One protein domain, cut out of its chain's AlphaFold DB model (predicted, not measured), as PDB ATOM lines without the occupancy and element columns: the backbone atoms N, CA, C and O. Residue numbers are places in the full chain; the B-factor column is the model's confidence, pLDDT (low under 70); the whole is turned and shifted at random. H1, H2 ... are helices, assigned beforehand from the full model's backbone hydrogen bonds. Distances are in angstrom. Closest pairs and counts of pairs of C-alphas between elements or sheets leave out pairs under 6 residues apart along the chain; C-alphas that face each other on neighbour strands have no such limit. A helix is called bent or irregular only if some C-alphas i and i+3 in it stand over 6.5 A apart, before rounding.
ATOM      1  N   HIS A   2     -32.201 -65.147  37.495       62.16
ATOM      2  CA  HIS A   2     -32.191 -63.702  37.205       62.16
ATOM      3  C   HIS A   2     -33.207 -62.897  38.040       62.16
ATOM      4  O   HIS A   2     -32.805 -62.008  38.772       62.16
ATOM      5  N   LEU A   3     -34.472 -63.335  38.086       69.50
ATOM      6  CA  LEU A   3     -35.545 -62.683  38.862       69.50
ATOM      7  C   LEU A   3     -35.238 -62.515  40.361       69.50
ATOM      8  O   LEU A   3     -35.637 -61.533  40.969       69.50
ATOM      9  N   ALA A   4     -34.529 -63.472  40.963       70.25
ATOM     10  CA  ALA A   4     -34.175 -63.403  42.381       70.25
ATOM     11  C   ALA A   4     -33.023 -62.418  42.641       70.25
ATOM     12  O   ALA A   4     -33.001 -61.770  43.682       70.25
ATOM     13  N   ALA A   5     -32.083 -62.300  41.698       77.81
ATOM     14  CA  ALA A   5     -31.003 -61.321  41.770       77.81
ATOM     15  C   ALA A   5     -31.535 -59.895  41.556       77.81
ATOM     16  O   ALA A   5     -31.169 -58.992  42.304       77.81
ATOM     17  N   ASP A   6     -32.456 -59.720  40.604       77.00
ATOM     18  CA  ASP A   6     -33.071 -58.423  40.303       77.00
ATOM     19  C   ASP A   6     -33.956 -57.946  41.470       77.00
ATOM     20  O   ASP A   6     -33.876 -56.790  41.880       77.00
ATOM     21  N   ALA A   7     -34.736 -58.851  42.077       73.62
ATOM     22  CA  ALA A   7     -35.541 -58.543  43.261       73.62
ATOM     23  C   ALA A   7     -34.682 -58.157  44.479       73.62
ATOM     24  O   ALA A   7     -35.050 -57.250  45.225       73.62
ATOM     25  N   LEU A   8     -33.531 -58.815  44.675       80.69
ATOM     26  CA  LEU A   8     -32.593 -58.471  45.747       80.69
ATOM     27  C   LEU A   8     -31.963 -57.093  45.514       80.69
ATOM     28  O   LEU A   8     -31.956 -56.266  46.423       80.69
ATOM     29  N   GLN A   9     -31.499 -56.823  44.292       85.12
ATOM     30  CA  GLN A   9     -30.927 -55.528  43.928       85.12
ATOM     31  C   GLN A   9     -31.931 -54.389  44.142       85.12
ATOM     32  O   GLN A   9     -31.572 -53.312  44.623       85.12
ATOM     33  N   GLU A  10     -33.196 -54.620  43.803       82.81
ATOM     34  CA  GLU A  10     -34.243 -53.620  43.962       82.81
ATOM     35  C   GLU A  10     -34.642 -53.425  45.440       82.81
ATOM     36  O   GLU A  10     -34.925 -52.301  45.856       82.81
ATOM     37  N   ALA A  11     -34.561 -54.473  46.269       81.38
ATOM     38  CA  ALA A  11     -34.726 -54.371  47.722       81.38
ATOM     39  C   ALA A  11     -33.577 -53.600  48.410       81.38
ATOM     40  O   ALA A  11     -33.830 -52.781  49.304       81.38
ATOM     41  N   ASP A  12     -32.329 -53.800  47.978       85.00
ATOM     42  CA  ASP A  12     -31.177 -53.030  48.468       85.00
ATOM     43  C   ASP A  12     -31.320 -51.550  48.093       85.00
ATOM     44  O   ASP A  12     -31.199 -50.662  48.943       85.00
ATOM     45  N   LYS A  13     -31.689 -51.277  46.835       87.06
ATOM     46  CA  LYS A  13     -31.974 -49.924  46.345       87.06
ATOM     47  C   LYS A  13     -33.099 -49.252  47.133       87.06
ATOM     48  O   LYS A  13     -32.973 -48.076  47.475       87.06
ATOM     49  N   TRP A  14     -34.166 -49.982  47.462       88.44
ATOM     50  CA  TRP A  14     -35.245 -49.480  48.317       88.44
ATOM     51  C   TRP A  14     -34.730 -49.033  49.687       88.44
ATOM     52  O   TRP A  14     -35.068 -47.945  50.161       88.44
ATOM     53  N   SER A  15     -33.885 -49.856  50.304       86.94
ATOM     54  CA  SER A  15     -33.315 -49.588  51.627       86.94
ATOM     55  C   SER A  15     -32.408 -48.356  51.612       86.94
ATOM     56  O   SER A  15     -32.514 -47.507  52.497       86.94
ATOM     57  N   THR A  16     -31.572 -48.204  50.577       90.88
ATOM     58  CA  THR A  16     -30.741 -47.004  50.386       90.88
ATOM     59  C   THR A  16     -31.594 -45.751  50.188       90.88
ATOM     60  O   THR A  16     -31.387 -44.764  50.887       90.88
ATOM     61  N   LEU A  17     -32.590 -45.789  49.293       91.75
ATOM     62  CA  LEU A  17     -33.468 -44.639  49.030       91.75
ATOM     63  C   LEU A  17     -34.252 -44.212  50.279       91.75
ATOM     64  O   LEU A  17     -34.372 -43.018  50.554       91.75
ATOM     65  N   SER A  18     -34.754 -45.178  51.052       90.31
ATOM     66  CA  SER A  18     -35.447 -44.924  52.318       90.31
ATOM     67  C   SER A  18     -34.540 -44.225  53.335       90.31
ATOM     68  O   SER A  18     -34.939 -43.199  53.895       90.31
ATOM     69  N   ALA A  19     -33.318 -44.728  53.542       90.31
ATOM     70  CA  ALA A  19     -32.363 -44.139  54.480       90.31
ATOM     71  C   ALA A  19     -31.998 -42.696  54.093       90.31
ATOM     72  O   ALA A  19     -32.034 -41.795  54.932       90.31
ATOM     73  N   ASP A  20     -31.742 -42.476  52.807       89.44
ATOM     74  CA  ASP A  20     -31.435 -41.178  52.216       89.44
ATOM     75  C   ASP A  20     -32.556 -40.141  52.409       89.44
ATOM     76  O   ASP A  20     -32.302 -38.969  52.711       89.44
ATOM     77  N   ILE A  21     -33.814 -40.547  52.200       90.38
ATOM     78  CA  ILE A  21     -34.982 -39.678  52.397       90.38
ATOM     79  C   ILE A  21     -35.127 -39.332  53.880       90.38
ATOM     80  O   ILE A  21     -35.308 -38.164  54.227       90.38
ATOM     81  N   GLU A  22     -35.016 -40.327  54.763       89.50
ATOM     82  CA  GLU A  22     -35.069 -40.128  56.214       89.50
ATOM     83  C   GLU A  22     -33.965 -39.184  56.703       89.50
ATOM     84  O   GLU A  22     -34.221 -38.328  57.552       89.50
ATOM     85  N   GLU A  23     -32.748 -39.297  56.170       87.94
ATOM     86  CA  GLU A  23     -31.641 -38.390  56.485       87.94
ATOM     87  C   GLU A  23     -31.928 -36.959  56.017       87.94
ATOM     88  O   GLU A  23     -31.768 -36.013  56.796       87.94
ATOM     89  N   THR A  24     -32.434 -36.801  54.789       85.12
ATOM     90  CA  THR A  24     -32.820 -35.489  54.241       85.12
ATOM     91  C   THR A  24     -33.943 -34.859  55.077       85.12
ATOM     92  O   THR A  24     -33.929 -33.662  55.354       85.12
ATOM     93  N   PHE A  25     -34.888 -35.663  55.579       85.81
ATOM     94  CA  PHE A  25     -35.915 -35.184  56.505       85.81
ATOM     95  C   PHE A  25     -35.379 -34.820  57.899       85.81
ATOM     96  O   PHE A  25     -35.946 -33.944  58.550       85.81
ATOM     97  N   LYS A  26     -34.350 -35.510  58.406       80.62
ATOM     98  CA  LYS A  26     -33.791 -35.290  59.757       80.62
ATOM     99  C   LYS A  26     -32.882 -34.071  59.840       80.62
ATOM    100  O   LYS A  26     -32.771 -33.466  60.904       80.62
ATOM    101  N   THR A  27     -32.215 -33.728  58.745       69.00
ATOM    102  CA  THR A  27     -31.172 -32.697  58.734       69.00
ATOM    103  C   THR A  27     -31.707 -31.267  58.828       69.00
ATOM    104  O   THR A  27     -30.907 -30.358  59.050       69.00
ATOM    105  N   GLN A  28     -33.021 -31.013  58.725       57.62
ATOM    106  CA  GLN A  28     -33.519 -29.639  58.602       57.62
ATOM    107  C   GLN A  28     -34.809 -29.326  59.380       57.62
ATOM    108  O   GLN A  28     -35.785 -30.070  59.378       57.62
ATOM    109  N   ARG A  29     -34.823 -28.141  60.013       57.81
ATOM    110  CA  ARG A  29     -35.965 -27.562  60.755       57.81
ATOM    111  C   ARG A  29     -37.025 -26.928  59.833       57.81
ATOM    112  O   ARG A  29     -38.124 -26.632  60.288       57.81
ATOM    113  N   SER A  30     -36.685 -26.715  58.560       63.38
ATOM    114  CA  SER A  30     -37.564 -26.287  57.467       63.38
ATOM    115  C   SER A  30     -36.887 -26.678  56.154       63.38
ATOM    116  O   SER A  30     -35.789 -26.192  55.898       63.38
ATOM    117  N   LEU A  31     -37.515 -27.539  55.349       67.25
ATOM    118  CA  LEU A  31     -37.000 -27.902  54.022       67.25
ATOM    119  C   LEU A  31     -36.964 -26.666  53.116       67.25
ATOM    120  O   LEU A  31     -37.857 -25.824  53.216       67.25
ATOM    121  N   VAL A  32     -35.986 -26.550  52.222       78.62
ATOM    122  CA  VAL A  32     -36.030 -25.570  51.122       78.62
ATOM    123  C   VAL A  32     -36.634 -26.248  49.886       78.62
ATOM    124  O   VAL A  32     -36.614 -27.470  49.761       78.62
ATOM    125  N   LEU A  33     -37.172 -25.472  48.939       76.56
ATOM    126  CA  LEU A  33     -37.731 -25.983  47.676       76.56
ATOM    127  C   LEU A  33     -36.814 -26.974  46.938       76.56
ATOM    128  O   LEU A  33     -37.310 -27.917  46.330       76.56
ATOM    129  N   GLN A  34     -35.492 -26.786  47.003       81.19
ATOM    130  CA  GLN A  34     -34.529 -27.701  46.385       81.19
ATOM    131  C   GLN A  34     -34.490 -29.075  47.072       81.19
ATOM    132  O   GLN A  34     -34.335 -30.092  46.404       81.19
ATOM    133  N   ASP A  35     -34.677 -29.136  48.388       84.81
ATOM    134  CA  ASP A  35     -34.717 -30.410  49.108       84.81
ATOM    135  C   ASP A  35     -35.996 -31.184  48.762       84.81
ATOM    136  O   ASP A  35     -35.971 -32.403  48.604       84.81
ATOM    137  N   LEU A  36     -37.110 -30.473  48.554       87.31
ATOM    138  CA  LEU A  36     -38.378 -31.079  48.139       87.31
ATOM    139  C   LEU A  36     -38.279 -31.745  46.762       87.31
ATOM    140  O   LEU A  36     -38.813 -32.840  46.586       87.31
ATOM    141  N   THR A  37     -37.583 -31.131  45.801       89.25
ATOM    142  CA  THR A  37     -37.379 -31.738  44.475       89.25
ATOM    143  C   THR A  37     -36.471 -32.962  44.551       89.25
ATOM    144  O   THR A  37     -36.766 -33.986  43.932       89.25
ATOM    145  N   VAL A  38     -35.413 -32.915  45.369       90.38
ATOM    146  CA  VAL A  38     -34.547 -34.078  45.617       90.38
ATOM    147  C   VAL A  38     -35.347 -35.220  46.245       90.38
ATOM    148  O   VAL A  38     -35.297 -36.342  45.739       90.38
ATOM    149  N   ILE A  39     -36.134 -34.954  47.291       91.44
ATOM    150  CA  ILE A  39     -36.954 -35.986  47.942       91.44
ATOM    151  C   ILE A  39     -38.013 -36.537  46.974       91.44
ATOM    152  O   ILE A  39     -38.174 -37.753  46.900       91.44
ATOM    153  N   SER A  40     -38.674 -35.684  46.181       93.06
ATOM    154  CA  SER A  40     -39.630 -36.091  45.133       93.06
ATOM    155  C   SER A  40     -39.020 -37.086  44.146       93.06
ATOM    156  O   SER A  40     -39.588 -38.151  43.885       93.06
ATOM    157  N   SER A  41     -37.809 -36.793  43.663       92.50
ATOM    158  CA  SER A  41     -37.102 -37.675  42.731       92.50
ATOM    159  C   SER A  41     -36.794 -39.046  43.349       92.50
ATOM    160  O   SER A  41     -36.987 -40.077  42.701       92.50
ATOM    161  N   LYS A  42     -36.399 -39.079  44.632       93.31
ATOM    162  CA  LYS A  42     -36.134 -40.326  45.366       93.31
ATOM    163  C   LYS A  42     -37.421 -41.115  45.623       93.31
ATOM    164  O   LYS A  42     -37.428 -42.327  45.423       93.31
ATOM    165  N   LEU A  43     -38.519 -40.445  45.981       93.50
ATOM    166  CA  LEU A  43     -39.840 -41.070  46.137       93.50
ATOM    167  C   LEU A  43     -40.343 -41.676  44.826       93.50
ATOM    168  O   LEU A  43     -40.856 -42.791  44.829       93.50
ATOM    169  N   THR A  44     -40.132 -40.989  43.706       91.88
ATOM    170  CA  THR A  44     -40.487 -41.497  42.376       91.88
ATOM    171  C   THR A  44     -39.650 -42.727  42.015       91.88
ATOM    172  O   THR A  44     -40.174 -43.722  41.516       91.88
ATOM    173  N   ALA A  45     -38.348 -42.713  42.324       90.81
ATOM    174  CA  ALA A  45     -37.487 -43.879  42.141       90.81
ATOM    175  C   ALA A  45     -37.934 -45.073  43.005       90.81
ATOM    176  O   ALA A  45     -37.928 -46.204  42.515       90.81
ATOM    177  N   MET A  46     -38.375 -44.826  44.247       91.62
ATOM    178  CA  MET A  46     -39.015 -45.843  45.087       91.62
ATOM    179  C   MET A  46     -40.337 -46.316  44.462       91.62
ATOM    180  O   MET A  46     -40.543 -47.505  44.315       91.62
ATOM    181  N   GLN A  47     -41.222 -45.447  43.980       89.62
ATOM    182  CA  GLN A  47     -42.458 -45.883  43.303       89.62
ATOM    183  C   GLN A  47     -42.191 -46.848  42.138       89.62
ATOM    184  O   GLN A  47     -42.836 -47.892  42.037       89.62
ATOM    185  N   ASN A  48     -41.197 -46.536  41.306       87.50
ATOM    186  CA  ASN A  48     -40.813 -47.379  40.173       87.50
ATOM    187  C   ASN A  48     -40.211 -48.719  40.626       87.50
ATOM    188  O   ASN A  48     -40.476 -49.753  40.020       87.50
ATOM    189  N   SER A  49     -39.437 -48.697  41.713       86.31
ATOM    190  CA  SER A  49     -38.919 -49.889  42.395       86.31
ATOM    191  C   SER A  49     -40.046 -50.822  42.847       86.31
ATOM    192  O   SER A  49     -40.016 -52.027  42.599       86.31
ATOM    193  N   LEU A  50     -41.091 -50.243  43.445       83.88
ATOM    194  CA  LEU A  50     -42.214 -50.978  44.018       83.88
ATOM    195  C   LEU A  50     -42.972 -51.788  42.965       83.88
ATOM    196  O   LEU A  50     -43.417 -52.897  43.249       83.88
ATOM    197  N   ALA A  51     -43.092 -51.258  41.745       79.25
ATOM    198  CA  ALA A  51     -43.767 -51.932  40.638       79.25
ATOM    199  C   ALA A  51     -43.124 -53.286  40.279       79.25
ATOM    200  O   ALA A  51     -43.824 -54.191  39.833       79.25
ATOM    201  N   MET A  52     -41.819 -53.450  40.526       79.81
ATOM    202  CA  MET A  52     -41.083 -54.700  40.293       79.81
ATOM    203  C   MET A  52     -41.165 -55.682  41.473       79.81
ATOM    204  O   MET A  52     -40.760 -56.835  41.340       79.81
ATOM    205  N   LEU A  53     -41.679 -55.241  42.626       78.31
ATOM    206  CA  LEU A  53     -41.719 -55.998  43.881       78.31
ATOM    207  C   LEU A  53     -43.137 -56.456  44.264       78.31
ATOM    208  O   LEU A  53     -43.356 -56.863  45.398       78.31
ATOM    209  N   VAL A  54     -44.105 -56.403  43.345       82.31
ATOM    210  CA  VAL A  54     -45.521 -56.747  43.609       82.31
ATOM    211  C   VAL A  54     -45.699 -58.150  44.198       82.31
ATOM    212  O   VAL A  54     -46.558 -58.350  45.054       82.31
ATOM    213  N   ASP A  55     -44.859 -59.102  43.793       81.44
ATOM    214  CA  ASP A  55     -44.940 -60.498  44.237       81.44
ATOM    215  C   ASP A  55     -44.167 -60.780  45.541       81.44
ATOM    216  O   ASP A  55     -44.103 -61.933  45.984       81.44
ATOM    217  N   THR A  56     -43.557 -59.770  46.179       82.25
ATOM    218  CA  THR A  56     -42.863 -59.968  47.458       82.25
ATOM    219  C   THR A  56     -43.843 -59.930  48.636       82.25
ATOM    220  O   THR A  56     -44.774 -59.124  48.657       82.25
ATOM    221  N   PRO A  57     -43.650 -60.776  49.667       82.31
ATOM    222  CA  PRO A  57     -44.588 -60.873  50.791       82.31
ATOM    223  C   PRO A  57     -44.710 -59.574  51.607       82.31
ATOM    224  O   PRO A  57     -45.715 -59.366  52.280       82.31
ATOM    225  N   ASP A  58     -43.714 -58.692  51.529       86.19
ATOM    226  CA  ASP A  58     -43.657 -57.396  52.212       86.19
ATOM    227  C   ASP A  58     -44.146 -56.213  51.348       86.19
ATOM    228  O   ASP A  58     -44.077 -55.060  51.778       86.19
ATOM    229  N   TYR A  59     -44.668 -56.465  50.139       88.00
ATOM    230  CA  TYR A  59     -45.130 -55.423  49.213       88.00
ATOM    231  C   TYR A  59     -46.126 -54.449  49.862       88.00
ATOM    232  O   TYR A  59     -45.972 -53.230  49.767       88.00
ATOM    233  N   SER A  60     -47.121 -54.979  50.582       89.25
ATOM    234  CA  SER A  60     -48.132 -54.156  51.254       89.25
ATOM    235  C   SER A  60     -47.518 -53.218  52.296       89.25
ATOM    236  O   SER A  60     -47.964 -52.079  52.432       89.25
ATOM    237  N   GLU A  61     -46.503 -53.671  53.032       91.75
ATOM    238  CA  GLU A  61     -45.819 -52.852  54.036       91.75
ATOM    239  C   GLU A  61     -45.019 -51.728  53.365       91.75
ATOM    240  O   GLU A  61     -45.082 -50.574  53.799       91.75
ATOM    241  N   LYS A  62     -44.348 -52.027  52.244       90.50
ATOM    242  CA  LYS A  62     -43.623 -51.030  51.438       90.50
ATOM    243  C   LYS A  62     -44.549 -49.968  50.845       90.50
ATOM    244  O   LYS A  62     -44.194 -48.790  50.866       90.50
ATOM    245  N   CYS A  63     -45.743 -50.350  50.383       91.88
ATOM    246  CA  CYS A  63     -46.770 -49.408  49.923       91.88
ATOM    247  C   CYS A  63     -47.179 -48.429  51.030       91.88
ATOM    248  O   CYS A  63     -47.191 -47.217  50.813       91.88
ATOM    249  N   VAL A  64     -47.468 -48.943  52.229       94.38
ATOM    250  CA  VAL A  64     -47.837 -48.115  53.389       94.38
ATOM    251  C   VAL A  64     -46.691 -47.188  53.793       94.38
ATOM    252  O   VAL A  64     -46.917 -46.009  54.070       94.38
ATOM    253  N   TYR A  65     -45.455 -47.687  53.796       93.88
ATOM    254  CA  TYR A  65     -44.285 -46.883  54.145       93.88
ATOM    255  C   TYR A  65     -44.029 -45.755  53.136       93.88
ATOM    256  O   TYR A  65     -43.830 -44.604  53.529       93.88
ATOM    257  N   LEU A  66     -44.097 -46.053  51.838       93.75
ATOM    258  CA  LEU A  66     -43.975 -45.050  50.780       93.75
ATOM    259  C   LEU A  66     -45.043 -43.956  50.919       93.75
ATOM    260  O   LEU A  66     -44.739 -42.767  50.810       93.75
ATOM    261  N   GLU A  67     -46.282 -44.349  51.207       95.06
ATOM    262  CA  GLU A  67     -47.388 -43.423  51.444       95.06
ATOM    263  C   GLU A  67     -47.136 -42.528  52.670       95.06
ATOM    264  O   GLU A  67     -47.389 -41.320  52.631       95.06
ATOM    265  N   ALA A  68     -46.557 -43.080  53.739       95.25
ATOM    266  CA  ALA A  68     -46.157 -42.311  54.915       95.25
ATOM    267  C   ALA A  68     -45.060 -41.277  54.599       95.25
ATOM    268  O   ALA A  68     -45.134 -40.140  55.078       95.25
ATOM    269  N   LEU A  69     -44.078 -41.623  53.758       94.94
ATOM    270  CA  LEU A  69     -43.042 -40.681  53.325       94.94
ATOM    271  C   LEU A  69     -43.619 -39.541  52.474       94.94
ATOM    272  O   LEU A  69     -43.264 -38.381  52.697       94.94
ATOM    273  N   LYS A  70     -44.545 -39.841  51.552       95.31
ATOM    274  CA  LYS A  70     -45.260 -38.818  50.768       95.31
ATOM    275  C   LYS A  70     -46.050 -37.865  51.669       95.31
ATOM    276  O   LYS A  70     -45.937 -36.650  51.519       95.31
ATOM    277  N   ASN A  71     -46.785 -38.400  52.648       96.19
ATOM    278  CA  ASN A  71     -47.529 -37.591  53.622       96.19
ATOM    279  C   ASN A  71     -46.597 -36.686  54.443       96.19
ATOM    280  O   ASN A  71     -46.918 -35.529  54.712       96.19
ATOM    281  N   ARG A  72     -45.416 -37.190  54.823       93.62
ATOM    282  CA  ARG A  72     -44.405 -36.407  55.545       93.62
ATOM    283  C   ARG A  72     -43.826 -35.283  54.684       93.62
ATOM    284  O   ARG A  72     -43.686 -34.169  55.186       93.62
ATOM    285  N   LEU A  73     -43.534 -35.548  53.407       93.12
ATOM    286  CA  LEU A  73     -43.096 -34.525  52.453       93.12
ATOM    287  C   LEU A  73     -44.140 -33.405  52.330       93.12
ATOM    288  O   LEU A  73     -43.797 -32.232  52.463       93.12
ATOM    289  N   GLU A  74     -45.412 -33.764  52.140       94.62
ATOM    290  CA  GLU A  74     -46.521 -32.807  52.044       94.62
ATOM    291  C   GLU A  74     -46.658 -31.956  53.316       94.62
ATOM    292  O   GLU A  74     -46.762 -30.726  53.239       94.62
ATOM    293  N   ALA A  75     -46.599 -32.580  54.495       92.69
ATOM    294  CA  ALA A  75     -46.682 -31.875  55.772       92.69
ATOM    295  C   ALA A  75     -45.559 -30.833  55.932       92.69
ATOM    296  O   ALA A  75     -45.816 -29.705  56.354       92.69
ATOM    297  N   LEU A  76     -44.329 -31.183  55.543       90.88
ATOM    298  CA  LEU A  76     -43.178 -30.274  55.597       90.88
ATOM    299  C   LEU A  76     -43.243 -29.171  54.529       90.88
ATOM    300  O   LEU A  76     -42.799 -28.050  54.776       90.88
ATOM    301  N   ALA A  77     -43.818 -29.465  53.361       92.69
ATOM    302  CA  ALA A  77     -43.998 -28.503  52.275       92.69
ATOM    303  C   ALA A  77     -45.149 -27.512  52.532       92.69
ATOM    304  O   ALA A  77     -45.129 -26.395  52.012       92.69
ATOM    305  N   SER A  78     -46.133 -27.891  53.353       94.69
ATOM    306  CA  SER A  78     -47.387 -27.151  53.561       94.69
ATOM    307  C   SER A  78     -47.214 -25.646  53.842       94.69
ATOM    308  O   SER A  78     -47.901 -24.855  53.191       94.69
ATOM    309  N   PRO A  79     -46.305 -25.192  54.733       93.56
ATOM    310  CA  PRO A  79     -46.121 -23.760  54.984       93.56
ATOM    311  C   PRO A  79     -45.641 -22.990  53.748       93.56
ATOM    312  O   PRO A  79     -46.099 -21.876  53.495       93.56
ATOM    313  N   GLN A  80     -44.750 -23.593  52.957       94.12
ATOM    314  CA  GLN A  80     -44.228 -22.986  51.734       94.12
ATOM    315  C   GLN A  80     -45.281 -22.971  50.631       94.12
ATOM    316  O   GLN A  80     -45.442 -21.943  49.989       94.12
ATOM    317  N   ILE A  81     -46.062 -24.045  50.474       96.06
ATOM    318  CA  ILE A  81     -47.180 -24.095  49.517       96.06
ATOM    319  C   ILE A  81     -48.174 -22.962  49.799       96.06
ATOM    320  O   ILE A  81     -48.554 -22.217  48.895       96.06
ATOM    321  N   VAL A  82     -48.557 -22.791  51.069       96.94
ATOM    322  CA  VAL A  82     -49.460 -21.710  51.490       96.94
ATOM    323  C   VAL A  82     -48.853 -20.340  51.186       96.94
ATOM    324  O   VAL A  82     -49.542 -19.478  50.639       96.94
ATOM    325  N   ALA A  83     -47.571 -20.128  51.498       95.56
ATOM    326  CA  ALA A  83     -46.880 -18.874  51.200       95.56
ATOM    327  C   ALA A  83     -46.808 -18.591  49.688       95.56
ATOM    328  O   ALA A  83     -47.068 -17.467  49.254       95.56
ATOM    329  N   THR A  84     -46.516 -19.605  48.875       96.25
ATOM    330  CA  THR A  84     -46.447 -19.514  47.414       96.25
ATOM    331  C   THR A  84     -47.794 -19.134  46.805       96.25
ATOM    332  O   THR A  84     -47.845 -18.202  46.004       96.25
ATOM    333  N   PHE A  85     -48.893 -19.785  47.202       96.38
ATOM    334  CA  PHE A  85     -50.220 -19.455  46.665       96.38
ATOM    335  C   PHE A  85     -50.762 -18.125  47.188       96.38
ATOM    336  O   PHE A  85     -51.416 -17.400  46.442       96.38
ATOM    337  N   ASN A  86     -50.432 -17.738  48.422       95.31
ATOM    338  CA  ASN A  86     -50.800 -16.415  48.926       95.31
ATOM    339  C   ASN A  86     -50.035 -15.281  48.229       95.31
ATOM    340  O   ASN A  86     -50.604 -14.217  48.010       95.31
ATOM    341  N   SER A  87     -48.769 -15.507  47.871       95.19
ATOM    342  CA  SER A  87     -47.937 -14.532  47.150       95.19
ATOM    343  C   SER A  87     -48.076 -14.601  45.627       95.19
ATOM    344  O   SER A  87     -47.474 -13.787  44.931       95.19
ATOM    345  N   MET A  88     -48.851 -15.557  45.101       94.44
ATOM    346  CA  MET A  88     -49.022 -15.785  43.662       94.44
ATOM    347  C   MET A  88     -47.693 -16.005  42.912       94.44
ATOM    348  O   MET A  88     -47.583 -15.706  41.721       94.44
ATOM    349  N   SER A  89     -46.673 -16.560  43.576       95.88
ATOM    350  CA  SER A  89     -45.368 -16.803  42.949       95.88
ATOM    351  C   SER A  89     -45.463 -17.901  41.882       95.88
ATOM    352  O   SER A  89     -45.625 -19.079  42.201       95.88
ATOM    353  N   VAL A  90     -45.347 -17.516  40.606       95.44
ATOM    354  CA  VAL A  90     -45.434 -18.439  39.459       95.44
ATOM    355  C   VAL A  90     -44.307 -19.473  39.488       95.44
ATOM    356  O   VAL A  90     -44.564 -20.663  39.319       95.44
ATOM    357  N   ASP A  91     -43.069 -19.041  39.732       93.56
ATOM    358  CA  ASP A  91     -41.898 -19.924  39.672       93.56
ATOM    359  C   ASP A  91     -41.927 -20.992  40.769       93.56
ATOM    360  O   ASP A  91     -41.717 -22.175  40.499       93.56
ATOM    361  N   GLN A  92     -42.263 -20.601  42.001       94.38
ATOM    362  CA  GLN A  92     -42.399 -21.555  43.102       94.38
ATOM    363  C   GLN A  92     -43.595 -22.489  42.889       94.38
ATOM    364  O   GLN A  92     -43.495 -23.686  43.152       94.38
ATOM    365  N   ALA A  93     -44.713 -21.974  42.365       95.94
ATOM    366  CA  ALA A  93     -45.888 -22.793  42.084       95.94
ATOM    367  C   ALA A  93     -45.597 -23.863  41.027       95.94
ATOM    368  O   ALA A  93     -46.004 -25.007  41.205       95.94
ATOM    369  N   LYS A  94     -44.836 -23.538  39.973       95.38
ATOM    370  CA  LYS A  94     -44.382 -24.520  38.973       95.38
ATOM    371  C   LYS A  94     -43.566 -25.650  39.599       95.38
ATOM    372  O   LYS A  94     -43.775 -26.810  39.254       95.38
ATOM    373  N   LEU A  95     -42.673 -25.330  40.537       93.88
ATOM    374  CA  LEU A  95     -41.892 -26.345  41.251       93.88
ATOM    375  C   LEU A  95     -42.792 -27.270  42.075       93.88
ATOM    376  O   LEU A  95     -42.638 -28.487  42.000       93.88
ATOM    377  N   PHE A  96     -43.767 -26.716  42.801       95.81
ATOM    378  CA  PHE A  96     -44.731 -27.531  43.540       95.81
ATOM    379  C   PHE A  96     -45.612 -28.379  42.626       95.81
ATOM    380  O   PHE A  96     -45.834 -29.543  42.940       95.81
ATOM    381  N   VAL A  97     -46.069 -27.844  41.489       95.50
ATOM    382  CA  VAL A  97     -46.826 -28.619  40.494       95.50
ATOM    383  C   VAL A  97     -46.000 -29.798  39.993       95.50
ATOM    384  O   VAL A  97     -46.524 -30.907  39.941       95.50
ATOM    385  N   ASN A  98     -44.716 -29.600  39.692       93.50
ATOM    386  CA  ASN A  98     -43.842 -30.692  39.267       93.50
ATOM    387  C   ASN A  98     -43.687 -31.749  40.370       93.50
ATOM    388  O   ASN A  98     -44.003 -32.912  40.134       93.50
ATOM    389  N   VAL A  99     -43.305 -31.338  41.585       94.25
ATOM    390  CA  VAL A  99     -43.122 -32.247  42.733       94.25
ATOM    391  C   VAL A  99     -44.391 -33.047  43.023       94.25
ATOM    392  O   VAL A  99     -44.347 -34.267  43.123       94.25
ATOM    393  N   PHE A 100     -45.544 -32.381  43.123       95.44
ATOM    394  CA  PHE A 100     -46.812 -33.037  43.450       95.44
ATOM    395  C   PHE A 100     -47.387 -33.843  42.278       95.44
ATOM    396  O   PHE A 100     -48.189 -34.743  42.512       95.44
ATOM    397  N   THR A 101     -46.974 -33.577  41.036       94.19
ATOM    398  CA  THR A 101     -47.277 -34.458  39.897       94.19
ATOM    399  C   THR A 101     -46.453 -35.739  39.968       94.19
ATOM    400  O   THR A 101     -47.015 -36.821  39.837       94.19
ATOM    401  N   GLU A 102     -45.145 -35.637  40.219       92.38
ATOM    402  CA  GLU A 102     -44.226 -36.784  40.289       92.38
ATOM    403  C   GLU A 102     -44.626 -37.796  41.373       92.38
ATOM    404  O   GLU A 102     -44.651 -39.003  41.128       92.38
ATOM    405  N   ILE A 103     -45.015 -37.308  42.553       93.25
ATOM    406  CA  ILE A 103     -45.417 -38.169  43.675       93.25
ATOM    407  C   ILE A 103     -46.907 -38.558  43.657       93.25
ATOM    408  O   ILE A 103     -47.374 -39.173  44.619       93.25
ATOM    409  N   ASP A 104     -47.645 -38.222  42.594       93.19
ATOM    410  CA  ASP A 104     -49.081 -38.500  42.429       93.19
ATOM    411  C   ASP A 104     -49.966 -37.902  43.550       93.19
ATOM    412  O   ASP A 104     -50.747 -38.577  44.222       93.19
ATOM    413  N   ARG A 105     -49.789 -36.599  43.805       95.88
ATOM    414  CA  ARG A 105     -50.465 -35.813  44.859       95.88
ATOM    415  C   ARG A 105     -51.094 -34.511  44.352       95.88
ATOM    416  O   ARG A 105     -51.361 -33.585  45.120       95.88
ATOM    417  N   MET A 106     -51.344 -34.395  43.050       95.81
ATOM    418  CA  MET A 106     -51.954 -33.185  42.483       95.81
ATOM    419  C   MET A 106     -53.284 -32.768  43.140       95.81
ATOM    420  O   MET A 106     -53.461 -31.568  43.369       95.81
ATOM    421  N   PRO A 107     -54.204 -33.686  43.507       95.88
ATOM    422  CA  PRO A 107     -55.433 -33.310  44.213       95.88
ATOM    423  C   PRO A 107     -55.182 -32.556  45.528       95.88
ATOM    424  O   PRO A 107     -55.899 -31.605  45.844       95.88
ATOM    425  N   GLN A 108     -54.146 -32.939  46.274       97.12
ATOM    426  CA  GLN A 108     -53.757 -32.319  47.537       97.12
ATOM    427  C   GLN A 108     -53.214 -30.907  47.301       97.12
ATOM    428  O   GLN A 108     -53.658 -29.963  47.956       97.12
ATOM    429  N   LEU A 109     -52.335 -30.725  46.309       97.25
ATOM    430  CA  LEU A 109     -51.824 -29.397  45.948       97.25
ATOM    431  C   LEU A 109     -52.960 -28.441  45.545       97.25
ATOM    432  O   LEU A 109     -53.000 -27.291  45.991       97.25
ATOM    433  N   LEU A 110     -53.917 -28.928  44.747       96.44
ATOM    434  CA  LEU A 110     -55.096 -28.152  44.357       96.44
ATOM    435  C   LEU A 110     -55.965 -27.778  45.566       96.44
ATOM    436  O   LEU A 110     -56.488 -26.666  45.618       96.44
ATOM    437  N   ALA A 111     -56.082 -28.650  46.571       97.56
ATOM    438  CA  ALA A 111     -56.800 -28.327  47.802       97.56
ATOM    439  C   ALA A 111     -56.165 -27.140  48.552       97.56
ATOM    440  O   ALA A 111     -56.898 -26.267  49.027       97.56
ATOM    441  N   TYR A 112     -54.827 -27.053  48.611       97.88
ATOM    442  CA  TYR A 112     -54.135 -25.878  49.157       97.88
ATOM    443  C   TYR A 112     -54.433 -24.615  48.346       97.88
ATOM    444  O   TYR A 112     -54.812 -23.599  48.931       97.88
ATOM    445  N   TYR A 113     -54.329 -24.694  47.016       97.00
ATOM    446  CA  TYR A 113     -54.642 -23.586  46.109       97.00
ATOM    447  C   TYR A 113     -56.061 -23.046  46.354       97.00
ATOM    448  O   TYR A 113     -56.242 -21.865  46.663       97.00
ATOM    449  N   TYR A 114     -57.073 -23.919  46.327       96.12
ATOM    450  CA  TYR A 114     -58.461 -23.517  46.558       96.12
ATOM    451  C   TYR A 114     -58.680 -22.950  47.959       96.12
ATOM    452  O   TYR A 114     -59.395 -21.959  48.113       96.12
ATOM    453  N   LYS A 115     -58.069 -23.553  48.986       97.00
ATOM    454  CA  LYS A 115     -58.196 -23.090  50.371       97.00
ATOM    455  C   LYS A 115     -57.625 -21.682  50.549       97.00
ATOM    456  O   LYS A 115     -58.293 -20.856  51.172       97.00
ATOM    457  N   CYS A 116     -56.445 -21.401  49.995       96.38
ATOM    458  CA  CYS A 116     -55.820 -20.077  50.052       96.38
ATOM    459  C   CYS A 116     -56.704 -19.012  49.391       96.38
ATOM    460  O   CYS A 116     -57.079 -18.036  50.044       96.38
ATOM    461  N   HIS A 117     -57.119 -19.223  48.140       94.44
ATOM    462  CA  HIS A 117     -57.907 -18.222  47.412       94.44
ATOM    463  C   HIS A 117     -59.316 -18.044  47.964       94.44
ATOM    464  O   HIS A 117     -59.787 -16.915  48.104       94.44
ATOM    465  N   LYS A 118     -59.982 -19.137  48.352       95.56
ATOM    466  CA  LYS A 118     -61.269 -19.041  49.046       95.56
ATOM    467  C   LYS A 118     -61.124 -18.251  50.345       95.56
ATOM    468  O   LYS A 118     -61.973 -17.415  50.627       95.56
ATOM    469  N   GLY A 119     -60.064 -18.499  51.117       96.06
ATOM    470  CA  GLY A 119     -59.786 -17.771  52.356       96.06
ATOM    471  C   GLY A 119     -59.641 -16.265  52.131       96.06
ATOM    472  O   GLY A 119     -60.265 -15.487  52.846       96.06
ATOM    473  N   GLN A 120     -58.900 -15.863  51.096       95.00
ATOM    474  CA  GLN A 120     -58.742 -14.454  50.717       95.00
ATOM    475  C   GLN A 120     -60.085 -13.805  50.356       95.00
ATOM    476  O   GLN A 120     -60.425 -12.759  50.902       95.00
ATOM    477  N   LEU A 121     -60.883 -14.447  49.495       96.19
ATOM    478  CA  LEU A 121     -62.191 -13.921  49.087       96.19
ATOM    479  C   LEU A 121     -63.177 -13.825  50.258       96.19
ATOM    480  O   LEU A 121     -63.920 -12.851  50.365       96.19
ATOM    481  N   VAL A 122     -63.171 -14.818  51.151       97.38
ATOM    482  CA  VAL A 122     -63.988 -14.795  52.370       97.38
ATOM    483  C   VAL A 122     -63.557 -13.659  53.296       97.38
ATOM    484  O   VAL A 122     -64.432 -12.985  53.828       97.38
ATOM    485  N   SER A 123     -62.251 -13.411  53.454       96.75
ATOM    486  CA  SER A 123     -61.743 -12.283  54.247       96.75
ATOM    487  C   SER A 123     -62.227 -10.948  53.683       96.75
ATOM    488  O   SER A 123     -62.786 -10.150  54.425       96.75
ATOM    489  N   VAL A 124     -62.109 -10.742  52.365       96.56
ATOM    490  CA  VAL A 124     -62.597  -9.511  51.722       96.56
ATOM    491  C   VAL A 124     -64.093  -9.325  51.964       96.56
ATOM    492  O   VAL A 124     -64.536  -8.231  52.303       96.56
ATOM    493  N   TRP A 125     -64.885 -10.390  51.826       97.19
ATOM    494  CA  TRP A 125     -66.314 -10.306  52.112       97.19
ATOM    495  C   TRP A 125     -66.601  -9.968  53.580       97.19
ATOM    496  O   TRP A 125     -67.466  -9.138  53.851       97.19
ATOM    497  N   GLN A 126     -65.885 -10.582  54.523       97.62
ATOM    498  CA  GLN A 126     -66.035 -10.288  55.948       97.62
ATOM    499  C   GLN A 126     -65.751  -8.809  56.233       97.62
ATOM    500  O   GLN A 126     -66.598  -8.149  56.839       97.62
ATOM    501  N   ASP A 127     -64.650  -8.277  55.705       97.19
ATOM    502  CA  ASP A 127     -64.268  -6.871  55.859       97.19
ATOM    503  C   ASP A 127     -65.315  -5.928  55.240       97.19
ATOM    504  O   ASP A 127     -65.748  -4.960  55.871       97.19
ATOM    505  N   LEU A 128     -65.800  -6.236  54.031       96.62
ATOM    506  CA  LEU A 128     -66.854  -5.462  53.368       96.62
ATOM    507  C   LEU A 128     -68.166  -5.488  54.157       96.62
ATOM    508  O   LEU A 128     -68.792  -4.442  54.328       96.62
ATOM    509  N   SER A 129     -68.571  -6.655  54.659       95.00
ATOM    510  CA  SER A 129     -69.834  -6.835  55.387       95.00
ATOM    511  C   SER A 129     -69.874  -6.096  56.727       95.00
ATOM    512  O   SER A 129     -70.953  -5.738  57.197       95.00
ATOM    513  N   GLN A 130     -68.707  -5.851  57.327       95.88
ATOM    514  CA  GLN A 130     -68.557  -5.104  58.578       95.88
ATOM    515  C   GLN A 130     -68.360  -3.598  58.358       95.88
ATOM    516  O   GLN A 130     -68.346  -2.836  59.322       95.88
ATOM    517  N   SER A 131     -68.209  -3.153  57.108       95.81
ATOM    518  CA  SER A 131     -68.051  -1.735  56.787       95.81
ATOM    519  C   SER A 131     -69.359  -0.951  56.953       95.81
ATOM    520  O   SER A 131     -70.450  -1.486  56.762       95.81
ATOM    521  N   GLU A 132     -69.259   0.357  57.205       96.00
ATOM    522  CA  GLU A 132     -70.414   1.274  57.301       96.00
ATOM    523  C   GLU A 132     -71.084   1.582  55.942       96.00
ATOM    524  O   GLU A 132     -71.961   2.441  55.840       96.00
ATOM    525  N   ARG A 133     -70.659   0.910  54.867       94.38
ATOM    526  CA  ARG A 133     -71.171   1.130  53.512       94.38
ATOM    527  C   ARG A 133     -72.580   0.570  53.354       94.38
ATOM    528  O   ARG A 133     -72.977  -0.389  54.009       94.38
ATOM    529  N   SER A 134     -73.326   1.131  52.407       96.94
ATOM    530  CA  SER A 134     -74.622   0.563  52.023       96.94
ATOM    531  C   SER A 134     -74.458  -0.820  51.378       96.94
ATOM    532  O   SER A 134     -73.458  -1.080  50.707       96.94
ATOM    533  N   LEU A 135     -75.476  -1.681  51.492       95.56
ATOM    534  CA  LEU A 135     -75.467  -3.021  50.884       95.56
ATOM    535  C   LEU A 135     -75.150  -2.985  49.378       95.56
ATOM    536  O   LEU A 135     -74.388  -3.809  48.887       95.56
ATOM    537  N   ASN A 136     -75.687  -2.003  48.646       97.31
ATOM    538  CA  ASN A 136     -75.420  -1.856  47.212       97.31
ATOM    539  C   ASN A 136     -73.934  -1.601  46.920       97.31
ATOM    540  O   ASN A 136     -73.397  -2.158  45.967       97.31
ATOM    541  N   GLN A 137     -73.265  -0.789  47.744       96.94
ATOM    542  CA  GLN A 137     -71.829  -0.532  47.608       96.94
ATOM    543  C   GLN A 137     -71.007  -1.769  47.979       96.94
ATOM    544  O   GLN A 137     -70.090  -2.125  47.247       96.94
ATOM    545  N   GLN A 138     -71.375  -2.468  49.058       97.25
ATOM    546  CA  GLN A 138     -70.716  -3.717  49.458       97.25
ATOM    547  C   GLN A 138     -70.789  -4.780  48.350       97.25
ATOM    548  O   GLN A 138     -69.787  -5.421  48.040       97.25
ATOM    549  N   LEU A 139     -71.961  -4.953  47.726       96.88
ATOM    550  CA  LEU A 139     -72.157  -5.913  46.637       96.88
ATOM    551  C   LEU A 139     -71.406  -5.520  45.361       96.88
ATOM    552  O   LEU A 139     -70.841  -6.397  44.711       96.88
ATOM    553  N   ALA A 140     -71.382  -4.229  45.014       97.62
ATOM    554  CA  ALA A 140     -70.621  -3.738  43.867       97.62
ATOM    555  C   ALA A 140     -69.116  -4.010  44.040       97.62
ATOM    556  O   ALA A 140     -68.491  -4.603  43.166       97.62
ATOM    557  N   GLU A 141     -68.556  -3.683  45.207       97.25
ATOM    558  CA  GLU A 141     -67.136  -3.921  45.491       97.25
ATOM    559  C   GLU A 141     -66.780  -5.410  45.564       97.25
ATOM    560  O   GLU A 141     -65.716  -5.825  45.091       97.25
ATOM    561  N   LEU A 142     -67.673  -6.242  46.115       96.88
ATOM    562  CA  LEU A 142     -67.490  -7.691  46.097       96.88
ATOM    563  C   LEU A 142     -67.463  -8.220  44.658       96.88
ATOM    564  O   LEU A 142     -66.598  -9.028  44.323       96.88
ATOM    565  N   TYR A 143     -68.392  -7.770  43.812       97.69
ATOM    566  CA  TYR A 143     -68.449  -8.171  42.407       97.69
ATOM    567  C   TYR A 143     -67.165  -7.794  41.660       97.69
ATOM    568  O   TYR A 143     -66.560  -8.657  41.019       97.69
ATOM    569  N   ASP A 144     -66.705  -6.550  41.807       98.06
ATOM    570  CA  ASP A 144     -65.468  -6.076  41.178       98.06
ATOM    571  C   ASP A 144     -64.252  -6.887  41.653       98.06
ATOM    572  O   ASP A 144     -63.404  -7.289  40.849       98.06
ATOM    573  N   THR A 145     -64.200  -7.213  42.950       97.50
ATOM    574  CA  THR A 145     -63.146  -8.063  43.523       97.50
ATOM    575  C   THR A 145     -63.166  -9.465  42.921       97.50
ATOM    576  O   THR A 145     -62.117  -9.982  42.525       97.50
ATOM    577  N   LEU A 146     -64.340 -10.097  42.837       97.06
ATOM    578  CA  LEU A 146     -64.487 -11.442  42.276       97.06
ATOM    579  C   LEU A 146     -64.081 -11.477  40.802       97.06
ATOM    580  O   LEU A 146     -63.335 -12.371  40.397       97.06
ATOM    581  N   LEU A 147     -64.524 -10.493  40.017       97.75
ATOM    582  CA  LEU A 147     -64.219 -10.400  38.593       97.75
ATOM    583  C   LEU A 147     -62.715 -10.184  38.355       97.75
ATOM    584  O   LEU A 147     -62.102 -10.901  37.561       97.75
ATOM    585  N   SER A 148     -62.105  -9.251  39.089       97.25
ATOM    586  CA  SER A 148     -60.661  -8.990  39.027       97.25
ATOM    587  C   SER A 148     -59.839 -10.212  39.454       97.25
ATOM    588  O   SER A 148     -58.870 -10.594  38.785       97.25
ATOM    589  N   THR A 149     -60.265 -10.888  40.527       96.31
ATOM    590  CA  THR A 149     -59.622 -12.119  41.001       96.31
ATOM    591  C   THR A 149     -59.716 -13.212  39.946       96.31
ATOM    592  O   THR A 149     -58.707 -13.837  39.636       96.31
ATOM    593  N   TRP A 150     -60.887 -13.425  39.343       95.75
ATOM    594  CA  TRP A 150     -61.072 -14.425  38.293       95.75
ATOM    595  C   TRP A 150     -60.134 -14.194  37.102       95.75
ATOM    596  O   TRP A 150     -59.424 -15.119  36.701       95.75
ATOM    597  N   HIS A 151     -60.057 -12.962  36.590       96.62
ATOM    598  CA  HIS A 151     -59.132 -12.623  35.506       96.62
ATOM    599  C   HIS A 151     -57.669 -12.872  35.889       96.62
ATOM    600  O   HIS A 151     -56.930 -13.505  35.129       96.62
ATOM    601  N   SER A 152     -57.266 -12.436  37.084       95.69
ATOM    602  CA  SER A 152     -55.901 -12.621  37.587       95.69
ATOM    603  C   SER A 152     -55.549 -14.105  37.744       95.69
ATOM    604  O   SER A 152     -54.469 -14.536  37.343       95.69
ATOM    605  N   GLN A 153     -56.476 -14.913  38.269       95.06
ATOM    606  CA  GLN A 153     -56.287 -16.354  38.457       95.06
ATOM    607  C   GLN A 153     -56.253 -17.121  37.132       95.06
ATOM    608  O   GLN A 153     -55.460 -18.053  36.987       95.06
ATOM    609  N   LEU A 154     -57.055 -16.731  36.137       94.75
ATOM    610  CA  LEU A 154     -56.978 -17.311  34.792       94.75
ATOM    611  C   LEU A 154     -55.604 -17.070  34.160       94.75
ATOM    612  O   LEU A 154     -54.980 -18.002  33.650       94.75
ATOM    613  N   GLN A 155     -55.098 -15.839  34.237       94.69
ATOM    614  CA  GLN A 155     -53.769 -15.520  33.722       94.69
ATOM    615  C   GLN A 155     -52.670 -16.271  34.479       94.69
ATOM    616  O   GLN A 155     -51.797 -16.871  33.852       94.69
ATOM    617  N   TRP A 156     -52.720 -16.284  35.809       95.69
ATOM    618  CA  TRP A 156     -51.729 -16.973  36.631       95.69
ATOM    619  C   TRP A 156     -51.722 -18.489  36.401       95.69
ATOM    620  O   TRP A 156     -50.668 -19.074  36.156       95.69
ATOM    621  N   SER A 157     -52.893 -19.132  36.396       93.75
ATOM    622  CA  SER A 157     -52.995 -20.582  36.181       93.75
ATOM    623  C   SER A 157     -52.493 -20.981  34.797       93.75
ATOM    624  O   SER A 157     -51.755 -21.958  34.680       93.75
ATOM    625  N   SER A 158     -52.783 -20.189  33.759       92.94
ATOM    626  CA  SER A 158     -52.223 -20.439  32.427       92.94
ATOM    627  C   SER A 158     -50.693 -20.406  32.422       92.94
ATOM    628  O   SER A 158     -50.079 -21.208  31.728       92.94
ATOM    629  N   GLN A 159     -50.054 -19.558  33.232       94.38
ATOM    630  CA  GLN A 159     -48.593 -19.502  33.338       94.38
ATOM    631  C   GLN A 159     -48.016 -20.685  34.114       94.38
ATOM    632  O   GLN A 159     -46.949 -21.177  33.755       94.38
ATOM    633  N   VAL A 160     -48.697 -21.142  35.165       94.31
ATOM    634  CA  VAL A 160     -48.237 -22.257  36.004       94.31
ATOM    635  C   VAL A 160     -48.410 -23.603  35.296       94.31
ATOM    636  O   VAL A 160     -47.490 -24.418  35.312       94.31
ATOM    637  N   TYR A 161     -49.540 -23.814  34.614       84.69
ATOM    638  CA  TYR A 161     -49.906 -25.106  34.015       84.69
ATOM    639  C   TYR A 161     -49.628 -25.226  32.506       84.69
ATOM    640  O   TYR A 161     -49.812 -26.294  31.924       84.69
ATOM    641  N   SER A 162     -49.142 -24.169  31.846       76.69
ATOM    642  CA  SER A 162     -48.870 -24.167  30.392       76.69
ATOM    643  C   SER A 162     -47.868 -25.234  29.940       76.69
ATOM    644  O   SER A 162     -47.925 -25.667  28.791       76.69
ATOM    645  N   HIS A 163     -46.981 -25.701  30.822       57.03
ATOM    646  CA  HIS A 163     -46.003 -26.748  30.507       57.03
ATOM    647  C   HIS A 163     -46.435 -28.161  30.936       57.03
ATOM    648  O   HIS A 163     -45.833 -29.143  30.500       57.03
ATOM    649  N   THR A 164     -47.498 -28.304  31.732       51.91
ATOM    650  CA  THR A 164     -47.937 -29.605  32.271       51.91
ATOM    651  C   THR A 164     -48.632 -30.470  31.208       51.91
ATOM    652  O   THR A 164     -48.586 -31.700  31.270       51.91
ATOM    653  N   HIS A 165     -49.190 -29.848  30.162       42.50
ATOM    654  CA  HIS A 165     -49.779 -30.552  29.017       42.50
ATOM    655  C   HIS A 165     -48.750 -31.239  28.104       42.50
ATOM    656  O   HIS A 165     -49.128 -32.111  27.332       42.50
ATOM    657  N   ALA A 166     -47.456 -30.907  28.171       41.91
ATOM    658  CA  ALA A 166     -46.453 -31.549  27.313       41.91
ATOM    659  C   ALA A 166     -46.049 -32.955  27.806       41.91
ATOM    660  O   ALA A 166     -45.698 -33.818  27.002       41.91
ATOM    661  N   HIS A 167     -46.120 -33.212  29.118       41.03
ATOM    662  CA  HIS A 167     -45.692 -34.487  29.707       41.03
ATOM    663  C   HIS A 167     -46.793 -35.554  29.738       41.03
ATOM    664  O   HIS A 167     -46.489 -36.742  29.646       41.03
ATOM    665  N   THR A 168     -48.068 -35.159  29.766       40.16
ATOM    666  CA  THR A 168     -49.200 -36.104  29.720       40.16
ATOM    667  C   THR A 168     -49.323 -36.815  28.368       40.16
ATOM    668  O   THR A 168     -49.701 -37.981  28.333       40.16
ATOM    669  N   TYR A 169     -48.907 -36.186  27.262       34.38
ATOM    670  CA  TYR A 169     -48.883 -36.843  25.946       34.38
ATOM    671  C   TYR A 169     -47.639 -37.708  25.695       34.38
ATOM    672  O   TYR A 169     -47.670 -38.560  24.810       34.38
ATOM    673  N   ARG A 170     -46.558 -37.544  26.473       36.50
ATOM    674  CA  ARG A 170     -45.319 -38.321  26.288       36.50
ATOM    675  C   ARG A 170     -45.352 -39.688  26.985       36.50
ATOM    676  O   ARG A 170     -44.676 -40.599  26.528       36.50
TER     677      ARG A 170
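AT A GLANCE: This is residues 2 to 170 of the 174 residues of the protein "Component of oligomeric Golgi complex 7" of Oncorhynchus mykiss (UniProt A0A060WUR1). Look for a long rod of helices whose bent helix H3 joins its two halves: its arm H3a lies in a three-helix up-and-down bundle with H1 and H2, each running against the one before it, at one end. Its arm H3b and helix H4 fill the middle, at the open end of a long helical hairpin, H5 and H6, that makes the other end. The printed part has 169 residues with seven named helices, H1 to H7 in chain order, and no named strand: all helix. It is loose, with a radius of gyration of the C-alphas of 21.3 A and spans of 77 by 37 by 27 A.

IN THESE COORDINATES: Begin with the longest helix, H3, residues 59 to 87, assigned as one helix by its hydrogen bonds but bent: C-alphas 76 and 79 are 7.2 A apart. Find C-alpha 59 at (-45.130, -55.423, 49.213); from there H3a, residues 59 to 76, runs 26.0 A, and H3b, residues 79 to 87, runs 12.2 A. Before it come H1, residues 2 to 26, 36.3 A from C-alpha 2 at (-32.191, -63.702, 37.205), and H2, residues 33 to 51, 27.6 A. After it come H4, residues 90 to 102, 18.4 A; H5, residues 106 to 129, 34.4 A; H6, residues 135 to 161, 37.8 A; and H7, residues 164 to 168, 7.1 A, ending at C-alpha 168, (-49.200, -36.104, 29.720).

HOW THE PARTS SIT: H3a and H3b stand at a steep tilt of 49 degrees. H2 touches H3a, and the two form a hairpin at a shallow tilt of 13 degrees, opposite ways; find their closest C-alphas at Leu 36 and Leu 73, 7.3 A apart. H1 and H2 form another hairpin, closest at the C-alphas of Ile 21 and Ile 39, 6.1 A. H4 is the hub, touching H2, H3b, H5 and H6. H4 and H2 run the same way, with the C-alphas of Ser 40 and Val 99 closest, 5.7 A. Residues 156 to 161 of H6 touch H4 at a steep tilt of 62 degrees; Lys 94 and Val 160 have the closest C-alphas, 5.4 A. H5 and H6, a hairpin at 22 degrees, touch through residues 121 to 129 and 138 to 146, closest at the C-alphas of Leu 128 and Gln 138, 5.8 A. H6 and H7 meet only through their link. Every O i to N i+4 pair is within hydrogen-bond range in H1, H2, H3a, H3b, H4, H5 and H6; H7 has 0 of 1, and 0 of 2 O i to N i+3 pairs.

THE WHOLE: The two farthest C-alphas, of His 2 and Ser 134, are 78.4 A apart. The printed part has no cut, and no link is long. Residues 131 to 136 and 165 to 170 stand free. Mean pLDDT of the printed part is 88.4; residues 2 to 3, 27 to 31 and 163 to 170 are under 70.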